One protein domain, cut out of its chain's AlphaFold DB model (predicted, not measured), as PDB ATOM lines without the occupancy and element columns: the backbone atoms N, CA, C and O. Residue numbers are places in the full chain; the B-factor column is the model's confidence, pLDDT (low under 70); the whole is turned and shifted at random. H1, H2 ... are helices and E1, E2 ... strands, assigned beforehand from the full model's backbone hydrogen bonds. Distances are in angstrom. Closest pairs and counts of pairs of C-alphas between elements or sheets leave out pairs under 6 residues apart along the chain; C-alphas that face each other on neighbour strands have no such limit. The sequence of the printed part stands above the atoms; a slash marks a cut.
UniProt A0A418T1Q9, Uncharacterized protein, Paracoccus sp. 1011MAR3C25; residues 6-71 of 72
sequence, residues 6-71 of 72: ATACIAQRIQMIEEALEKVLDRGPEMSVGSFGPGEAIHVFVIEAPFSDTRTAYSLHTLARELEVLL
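AT A GLANCE: This is residues 6 to 71 of the 72 residues of an uncharacterized protein of Paracoccus sp. 1011MAR3C25 (UniProt A0A418T1Q9). A small three-stranded antiparallel sheet lies toward one end of an elongated body, and two helices that cross each other make most of the other end. H1 runs lengthwise, with its residues 18 to 25 over the sheet, while H2 follows directly from the last strand and crosses H1; residues 35 to 42, between E1 and E2, loop out to one side. The printed part has 66 residues with two named helices and three named strands, in the order H1, E1, E2, E3, H2; the sheet order is E1, E2, E3, and the class is mixed, helices and strands. The whole is only just compact, close to loose, with a radius of gyration of the C-alphas of 13.0 A and spans of 43 by 26 by 16 A.

IN THESE COORDINATES: H1 takes residues 10 to 25, 21.6 A from its first C-alpha, at (20.025, 25.214, -21.703), to its last. E1 is residues 31 to 34, 10.2 A long. E2 is residues 43 to 47, 12.9 A long, and E3 is residues 55 to 59, 13.0 A long. H2 takes residues 60 to 70, 15.3 A long, and ends with C-alpha 70 at (25.919, 29.599, -11.745).

HOW THE PARTS SIT: E1, E2 and E3 form a meander, each strand the antiparallel neighbour of the one before. E1 and E2 are a hairpin at 149 degrees, with N 32 and O 45 3.0 A apart, within hydrogen-bond range. E2 and E3 are a hairpin at 155 degrees, with N 44 and O 58 2.9 A apart, within hydrogen-bond range. E1 and E3 are the edge strands. The helices and the sheet make two layers, H1 and H2 on one face of the sheet. H1 is on the sheet at a height over the sheet of 11.1 A; it lies over E1, and its line runs slantwise to the strands, at 41 degrees to E1 on the local plane. The closest C-alphas of H1 and E1 are those of Glu 22 and Val 33, 6.1 A apart. H2 is on the sheet through its residues 60 to 63; the closest C-alphas of E2 and H2 are those of His 43 and Leu 60, 5.1 A apart. H1 and H2 touch at a steep tilt of 64 degrees, opposite ways, with the closest C-alphas, those of Glu 18 and Ala 64, 5.2 A apart. In H2 every O i to N i+4 pair is within hydrogen-bond range, and in H1 11 of 12 are.

THE WHOLE: The two C-alphas farthest apart, those of Thr 7 and Phe 51, are 42.8 A apart. The printed part has no cut and no long link; the links H1 to E1 and E3 to H2 are tight. The mean pLDDT of the printed part is 94.0, and no printed residue is under 70.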
ATOM      1  N   ALA A   6      24.832  33.036 -25.063       89.50
ATOM      2  CA  ALA A   6      23.677  33.805 -24.589       89.50
ATOM      3  C   ALA A   6      22.350  33.511 -25.321       89.50
ATOM      4  O   ALA A   6      21.286  33.841 -24.808       89.50
ATOM      5  N   THR A   7      22.394  32.942 -26.529       92.50
ATOM      6  CA  THR A   7      21.193  32.653 -27.344       92.50
ATOM      7  C   THR A   7      20.909  31.158 -27.483       92.50
ATOM      8  O   THR A   7      19.921  30.773 -28.108       92.50
ATOM      9  N   ALA A   8      21.775  30.321 -26.917       93.69
ATOM     10  CA  ALA A   8      21.649  28.876 -26.911       93.69
ATOM     11  C   ALA A   8      20.606  28.428 -25.873       93.69
ATOM     12  O   ALA A   8      20.438  29.055 -24.825       93.69
ATOM     13  N   CYS A   9      19.904  27.326 -26.145       95.00
ATOM     14  CA  CYS A   9      19.053  26.712 -25.128       95.00
ATOM     15  C   CYS A   9      19.911  26.081 -24.018       95.00
ATOM     16  O   CYS A   9      21.096  25.819 -24.217       95.00
ATOM     17  N   ILE A  10      19.310  25.777 -22.865       95.25
ATOM     18  CA  ILE A  10      20.025  25.214 -21.703       95.25
ATOM     19  C   ILE A  10      20.839  23.968 -22.085       95.25
ATOM     20  O   ILE A  10      22.004  23.851 -21.724       95.25
ATOM     21  N   ALA A  11      20.263  23.056 -22.876       95.12
ATOM     22  CA  ALA A  11      20.966  21.848 -23.312       95.12
ATOM     23  C   ALA A  11      22.220  22.164 -24.148       95.12
ATOM     24  O   ALA A  11      23.265  21.546 -23.965       95.12
ATOM     25  N   GLN A  12      22.131  23.160 -25.030       95.56
ATOM     26  CA  GLN A  12      23.261  23.614 -25.836       95.56
ATOM     27  C   GLN A  12      24.305  24.346 -24.988       95.56
ATOM     28  O   GLN A  12      25.495  24.139 -25.194       95.56
ATOM     29  N   ARG A  13      23.886  25.166 -24.015       96.25
ATOM     30  CA  ARG A  13      24.800  25.833 -23.076       96.25
ATOM     31  C   ARG A  13      25.586  24.815 -22.250       96.25
ATOM     32  O   ARG A  13      26.807  24.920 -22.188       96.25
ATOM     33  N   ILE A  14      24.917  23.791 -21.716       96.62
ATOM     34  CA  ILE A  14      25.568  22.673 -21.012       96.62
ATOM     35  C   ILE A  14      26.605  22.007 -21.915       96.62
ATOM     36  O   ILE A  14      27.747  21.854 -21.499       96.62
ATOM     37  N   GLN A  15      26.245  21.680 -23.160       95.75
ATOM     38  CA  GLN A  15      27.188  21.087 -24.109       95.75
ATOM     39  C   GLN A  15      28.396  22.004 -24.371       95.75
ATOM     40  O   GLN A  15      29.534  21.548 -24.368       95.75
ATOM     41  N   MET A  16      28.174  23.307 -24.559       96.06
ATOM     42  CA  MET A  16      29.257  24.276 -24.766       96.06
ATOM     43  C   MET A  16      30.191  24.375 -23.552       96.06
ATOM     44  O   MET A  16      31.399  24.528 -23.729       96.06
ATOM     45  N   ILE A  17      29.651  24.297 -22.331       96.94
ATOM     46  CA  ILE A  17      30.447  24.273 -21.097       96.94
ATOM     47  C   ILE A  17      31.223  22.964 -21.002       96.94
ATOM     48  O   ILE A  17      32.413  22.999 -20.720       96.94
ATOM     49  N   GLU A  18      30.586  21.830 -21.277       96.44
ATOM     50  CA  GLU A  18      31.222  20.512 -21.272       96.44
ATOM     51  C   GLU A  18      32.428  20.472 -22.230       96.44
ATOM     52  O   GLU A  18      33.537  20.145 -21.806       96.44
ATOM     53  N   GLU A  19      32.265  20.954 -23.469       95.25
ATOM     54  CA  GLU A  19      33.349  21.092 -24.459       95.25
ATOM     55  C   GLU A  19      34.466  22.061 -24.019       95.25
ATOM     56  O   GLU A  19      35.622  21.939 -24.444       95.25
ATOM     57  N   ALA A  20      34.132  23.084 -23.227       95.75
ATOM     58  CA  ALA A  20      35.110  24.020 -22.684       95.75
ATOM     59  C   ALA A  20      35.888  23.396 -21.517       95.75
ATOM     60  O   ALA A  20      37.111  23.526 -21.460       95.75
ATOM     61  N   LEU A  21      35.196  22.695 -20.619       96.44
ATOM     62  CA  LEU A  21      35.797  21.990 -19.492       96.44
ATOM     63  C   LEU A  21      36.727  20.874 -19.962       96.44
ATOM     64  O   LEU A  21      37.817  20.756 -19.415       96.44
ATOM     65  N   GLU A  22      36.358  20.122 -21.002       95.62
ATOM     66  CA  GLU A  22      37.214  19.086 -21.592       95.62
ATOM     67  C   GLU A  22      38.603  19.635 -21.954       95.62
ATOM     68  O   GLU A  22      39.620  19.016 -21.660       95.62
ATOM     69  N   LYS A  23      38.664  20.852 -22.503       94.25
ATOM     70  CA  LYS A  23      39.928  21.505 -22.883       94.25
ATOM     71  C   LYS A  23      40.649  22.149 -21.709       94.25
ATOM     72  O   LYS A  23      41.873  22.179 -21.672       94.25
ATOM     73  N   VAL A  24      39.900  22.763 -20.796       95.19
ATOM     74  CA  VAL A  24      40.473  23.561 -19.704       95.19
ATOM     75  C   VAL A  24      40.967  22.679 -18.565       95.19
ATOM     76  O   VAL A  24      41.891  23.094 -17.866       95.19
ATOM     77  N   LEU A  25      40.361  21.510 -18.359       95.75
ATOM     78  CA  LEU A  25      40.703  20.591 -17.277       95.75
ATOM     79  C   LEU A  25      41.741  19.544 -17.685       95.75
ATOM     80  O   LEU A  25      42.349  18.950 -16.805       95.75
ATOM     81  N   ASP A  26      42.010  19.346 -18.974       93.62
ATOM     82  CA  ASP A  26      43.104  18.473 -19.402       93.62
ATOM     83  C   ASP A  26      44.462  19.187 -19.255       93.62
ATOM     84  O   ASP A  26      44.915  19.920 -20.136       93.62
ATOM     85  N   ARG A  27      45.088  19.046 -18.079       90.31
ATOM     86  CA  ARG A  27      46.305  19.776 -17.669       90.31
ATOM     87  C   ARG A  27      47.471  18.859 -17.301       90.31
ATOM     88  O   ARG A  27      48.376  19.266 -16.573       90.31
ATOM     89  N   GLY A  28      47.485  17.644 -17.837       87.69
ATOM     90  CA  GLY A  28      48.575  16.688 -17.662       87.69
ATOM     91  C   GLY A  28      48.271  15.599 -16.625       87.69
ATOM     92  O   GLY A  28      47.114  15.251 -16.412       87.69
ATOM     93  N   PRO A  29      49.297  14.993 -16.001       86.62
ATOM     94  CA  PRO A  29      49.128  13.741 -15.259       86.62
ATOM     95  C   PRO A  29      48.315  13.879 -13.967       86.62
ATOM     96  O   PRO A  29      47.756  12.888 -13.503       86.62
ATOM     97  N   GLU A  30      48.244  15.084 -13.398       91.06
ATOM     98  CA  GLU A  30      47.521  15.360 -12.151       91.06
ATOM     99  C   GLU A  30      46.019  15.572 -12.370       91.06
ATOM    100  O   GLU A  30      45.215  15.292 -11.479       91.06
ATOM    101  N   MET A  31      45.648  16.053 -13.561       94.19
ATOM    102  CA  MET A  31      44.275  16.319 -13.968       94.19
ATOM    103  C   MET A  31      44.145  16.069 -15.471       94.19
ATOM    104  O   MET A  31      44.658  16.842 -16.279       94.19
ATOM    105  N   SER A  32      43.467  14.984 -15.830       95.00
ATOM    106  CA  SER A  32      43.302  14.547 -17.219       95.00
ATOM    107  C   SER A  32      41.842  14.274 -17.528       95.00
ATOM    108  O   SER A  32      41.117  13.777 -16.664       95.00
ATOM    109  N   VAL A  33      41.423  14.516 -18.763       96.31
ATOM    110  CA  VAL A  33      40.052  14.255 -19.210       96.31
ATOM    111  C   VAL A  33      39.993  12.978 -20.053       96.31
ATOM    112  O   VAL A  33      40.875  12.722 -20.867       96.31
ATOM    113  N   GLY A  34      38.962  12.152 -19.857       94.56
ATOM    114  CA  GLY A  34      38.752  10.942 -20.657       94.56
ATOM    115  C   GLY A  34      37.491  10.165 -20.281       94.56
ATOM    116  O   GLY A  34      36.729  10.580 -19.414       94.56
ATOM    117  N   SER A  35      37.272   9.014 -20.912       94.69
ATOM    118  CA  SER A  35      36.210   8.064 -20.555       94.69
ATOM    119  C   SER A  35      36.814   6.765 -20.009       94.69
ATOM    120  O   SER A  35      37.979   6.465 -20.272       94.69
ATOM    121  N   PHE A  36      36.043   5.967 -19.258       91.50
ATOM    122  CA  PHE A  36      36.523   4.642 -18.827       91.50
ATOM    123  C   PHE A  36      36.533   3.621 -19.976       91.50
ATOM    124  O   PHE A  36      37.253   2.626 -19.912       91.50
ATOM    125  N   GLY A  37      35.775   3.882 -21.044       92.19
ATOM    126  CA  GLY A  37      35.712   3.024 -22.218       92.19
ATOM    127  C   GLY A  37      35.068   3.692 -23.438       92.19
ATOM    128  O   GLY A  37      34.564   4.820 -23.354       92.19
ATOM    129  N   PRO A  38      35.086   3.015 -24.601       91.94
ATOM    130  CA  PRO A  38      34.441   3.505 -25.814       91.94
ATOM    131  C   PRO A  38      32.932   3.684 -25.619       91.94
ATOM    132  O   PRO A  38      32.236   2.749 -25.231       91.94
ATOM    133  N   GLY A  39      32.422   4.878 -25.925       89.44
ATOM    134  CA  GLY A  39      30.996   5.204 -25.797       89.44
ATOM    135  C   GLY A  39      30.543   5.562 -24.380       89.44
ATOM    136  O   GLY A  39      29.367   5.859 -24.185       89.44
ATOM    137  N   GLU A  40      31.451   5.563 -23.403       93.12
ATOM    138  CA  GLU A  40      31.143   6.019 -22.052       93.12
ATOM    139  C   GLU A  40      31.233   7.541 -21.911       93.12
ATOM    140  O   GLU A  40      31.893   8.226 -22.695       93.12
ATOM    141  N   ALA A  41      30.571   8.068 -20.877       92.19
ATOM    142  CA  ALA A  41      30.598   9.490 -20.563       92.19
ATOM    143  C   ALA A  41      32.015   9.972 -20.215       92.19
ATOM    144  O   ALA A  41      32.821   9.244 -19.622       92.19
ATOM    145  N   ILE A  42      32.297  11.232 -20.548       95.81
ATOM    146  CA  ILE A  42      33.587  11.854 -20.263       95.81
ATOM    147  C   ILE A  42      33.624  12.314 -18.798       95.81
ATOM    148  O   ILE A  42      32.661  12.859 -18.249       95.81
ATOM    149  N   HIS A  43      34.762  12.077 -18.160       97.62
ATOM    150  CA  HIS A  43      35.073  12.455 -16.795       97.62
ATOM    151  C   HIS A  43      36.387  13.238 -16.755       97.62
ATOM    152  O   HIS A  43      37.279  13.034 -17.579       97.62
ATOM    153  N   VAL A  44      36.520  14.120 -15.768       97.06
ATOM    154  CA  VAL A  44      37.826  14.624 -15.340       97.06
ATOM    155  C   VAL A  44      38.344  13.719 -14.226       97.06
ATOM    156  O   VAL A  44      37.640  13.442 -13.253       97.06
ATOM    157  N   PHE A  45      39.574  13.247 -14.380       96.00
ATOM    158  CA  PHE A  45      40.277  12.417 -13.415       96.00
ATOM    159  C   PHE A  45      41.314  13.256 -12.684       96.00
ATOM    160  O   PHE A  45      42.176  13.848 -13.329       96.00
ATOM    161  N   VAL A  46      41.249  13.273 -11.356       95.56
ATOM    162  CA  VAL A  46      42.174  14.019 -10.490       95.56
ATOM    163  C   VAL A  46      42.906  13.036  -9.586       95.56
ATOM    164  O   VAL A  46      42.261  12.192  -8.959       95.56
ATOM    165  N   ILE A  47      44.236  13.126  -9.519       94.38
ATOM    166  CA  ILE A  47      45.025  12.314  -8.579       94.38
ATOM    167  C   ILE A  47      44.789  12.791  -7.141       94.38
ATOM    168  O   ILE A  47      44.676  13.987  -6.885       94.38
ATOM    169  N   GLU A  48      44.729  11.867  -6.184       91.62
ATOM    170  CA  GLU A  48      44.453  12.221  -4.778       91.62
ATOM    171  C   GLU A  48      45.612  12.966  -4.093       91.62
ATOM    172  O   GLU A  48      45.404  13.754  -3.172       91.62
ATOM    173  N   ALA A  49      46.839  12.711  -4.540       89.56
ATOM    174  CA  ALA A  49      48.064  13.334  -4.054       89.56
ATOM    175  C   ALA A  49      49.123  13.305  -5.168       89.56
ATOM    176  O   ALA A  49      49.002  12.477  -6.078       89.56
ATOM    177  N   PRO A  50      50.172  14.148  -5.109       87.12
ATOM    178  CA  PRO A  50      51.275  14.086  -6.062       87.12
ATOM    179  C   PRO A  50      51.822  12.659  -6.187       87.12
ATOM    180  O   PRO A  50      52.135  12.027  -5.177       87.12
ATOM    181  N   PHE A  51      51.933  12.171  -7.425       84.94
ATOM    182  CA  PHE A  51      52.387  10.812  -7.765       84.94
ATOM    183  C   PHE A  51      51.474   9.658  -7.301       84.94
ATOM    184  O   PHE A  51      51.912   8.511  -7.307       84.94
ATOM    185  N   SER A  52      50.223   9.926  -6.904       89.56
ATOM    186  CA  SER A  52      49.256   8.874  -6.565       89.56
ATOM    187  C   SER A  52      48.746   8.144  -7.811       89.56
ATOM    188  O   SER A  52      48.395   8.775  -8.811       89.56
ATOM    189  N   ASP A  53      48.630   6.819  -7.711       86.25
ATOM    190  CA  ASP A  53      47.961   5.982  -8.714       86.25
ATOM    191  C   ASP A  53      46.431   6.014  -8.572       86.25
ATOM    192  O   ASP A  53      45.701   5.673  -9.508       86.25
ATOM    193  N   THR A  54      45.925   6.450  -7.416       92.50
ATOM    194  CA  THR A  54      44.488   6.585  -7.173       92.50
ATOM    195  C   THR A  54      43.964   7.882  -7.772       92.50
ATOM    196  O   THR A  54      44.531   8.963  -7.576       92.50
ATOM    197  N   ARG A  55      42.840   7.773  -8.485       92.38
ATOM    198  CA  ARG A  55      42.170   8.895  -9.140       92.38
ATOM    199  C   ARG A  55      40.711   8.963  -8.728       92.38
ATOM    200  O   ARG A  55      40.009   7.954  -8.749       92.38
ATOM    201  N   THR A  56      40.239  10.168  -8.437       95.31
ATOM    202  CA  THR A  56      38.804  10.451  -8.360       95.31
ATOM    203  C   THR A  56      38.310  10.905  -9.727       95.31
ATOM    204  O   THR A  56      38.943  11.744 -10.369       95.31
ATOM    205  N   ALA A  57      37.184  10.351 -10.172       95.88
ATOM    206  CA  ALA A  57      36.537  10.724 -11.422       95.88
ATOM    207  C   ALA A  57      35.317  11.608 -11.146       95.88
ATOM    208  O   ALA A  57      34.451  11.242 -10.352       95.88
ATOM    209  N   TYR A  58      35.220  12.736 -11.845       96.69
ATOM    210  CA  TYR A  58      34.062  13.627 -11.795       96.69
ATOM    211  C   TYR A  58      33.428  13.725 -13.179       96.69
ATOM    212  O   TYR A  58      34.117  13.969 -14.168       96.69
ATOM    213  N   SER A  59      32.113  13.529 -13.255       96.81
ATOM    214  CA  SER A  59      31.362  13.635 -14.511       96.81
ATOM    215  C   SER A  59      31.433  15.062 -15.054       96.81
ATOM    216  O   SER A  59      30.967  15.999 -14.404       96.81
ATOM    217  N   LEU A  60      31.962  15.220 -16.271       96.81
ATOM    218  CA  LEU A  60      32.018  16.518 -16.947       96.81
ATOM    219  C   LEU A  60      30.626  17.075 -17.223       96.81
ATOM    220  O   LEU A  60      30.383  18.253 -16.983       96.81
ATOM    221  N   HIS A  61      29.693  16.213 -17.621       96.75
ATOM    222  CA  HIS A  61      28.298  16.589 -17.802       96.75
ATOM    223  C   HIS A  61      27.667  17.160 -16.521       96.75
ATOM    224  O   HIS A  61      26.945  18.158 -16.560       96.75
ATOM    225  N   THR A  62      27.952  16.553 -15.365       97.19
ATOM    226  CA  THR A  62      27.436  17.036 -14.074       97.19
ATOM    227  C   THR A  62      28.040  18.393 -13.722       97.19
ATOM    228  O   THR A  62      27.294  19.331 -13.450       97.19
ATOM    229  N   LEU A  63      29.364  18.536 -13.839       97.00
ATOM    230  CA  LEU A  63      30.051  19.815 -13.632       97.00
ATOM    231  C   LEU A  63      29.523  20.910 -14.570       97.00
ATOM    232  O   LEU A  63      29.307  22.042 -14.146       97.00
ATOM    233  N   ALA A  64      29.265  20.577 -15.836       97.38
ATOM    234  CA  ALA A  64      28.728  21.513 -16.815       97.38
ATOM    235  C   ALA A  64      27.323  21.999 -16.439       97.38
ATOM    236  O   ALA A  64      27.030  23.187 -16.565       97.38
ATOM    237  N   ARG A  65      26.464  21.110 -15.929       97.25
ATOM    238  CA  ARG A  65      25.132  21.472 -15.424       97.25
ATOM    239  C   ARG A  65      25.199  22.366 -14.195       97.25
ATOM    240  O   ARG A  65      24.422  23.311 -14.100       97.25
ATOM    241  N   GLU A  66      26.092  22.066 -13.262       97.31
ATOM    242  CA  GLU A  66      26.275  22.876 -12.057       97.31
ATOM    243  C   GLU A  66      26.783  24.275 -12.409       97.31
ATOM    244  O   GLU A  66      26.232  25.265 -11.933       97.31
ATOM    245  N   LEU A  67      27.766  24.375 -13.307       96.50
ATOM    246  CA  LEU A  67      28.259  25.662 -13.793       96.50
ATOM    247  C   LEU A  67      27.192  26.440 -14.555       96.50
ATOM    248  O   LEU A  67      27.080  27.643 -14.361       96.50
ATOM    249  N   GLU A  68      26.387  25.776 -15.379       96.06
ATOM    250  CA  GLU A  68      25.302  26.431 -16.106       96.06
ATOM    251  C   GLU A  68      24.313  27.136 -15.167       96.06
ATOM    252  O   GLU A  68      23.851  28.229 -15.478       96.06
ATOM    253  N   VAL A  69      24.029  26.556 -13.996       94.75
ATOM    254  CA  VAL A  69      23.174  27.182 -12.971       94.75
ATOM    255  C   VAL A  69      23.824  28.430 -12.359       94.75
ATOM    256  O   VAL A  69      23.119  29.339 -11.923       94.75
ATOM    257  N   LEU A  70      25.157  28.485 -12.315       94.88
ATOM    258  CA  LEU A  70      25.919  29.599 -11.745       94.88
ATOM    259  C   LEU A  70      26.194  30.724 -12.755       94.88
ATOM    260  O   LEU A  70      26.604  31.815 -12.350       94.88
ATOM    261  N   LEU A  71      26.005  30.470 -14.051       86.44
ATOM    262  CA  LEU A  71      26.283  31.427 -15.119       86.44
ATOM    263  C   LEU A  71      25.015  32.235 -15.470       86.44
ATOM    264  O   LEU A  71      23.988  31.629 -15.784       86.44
TER     265      LEU A  71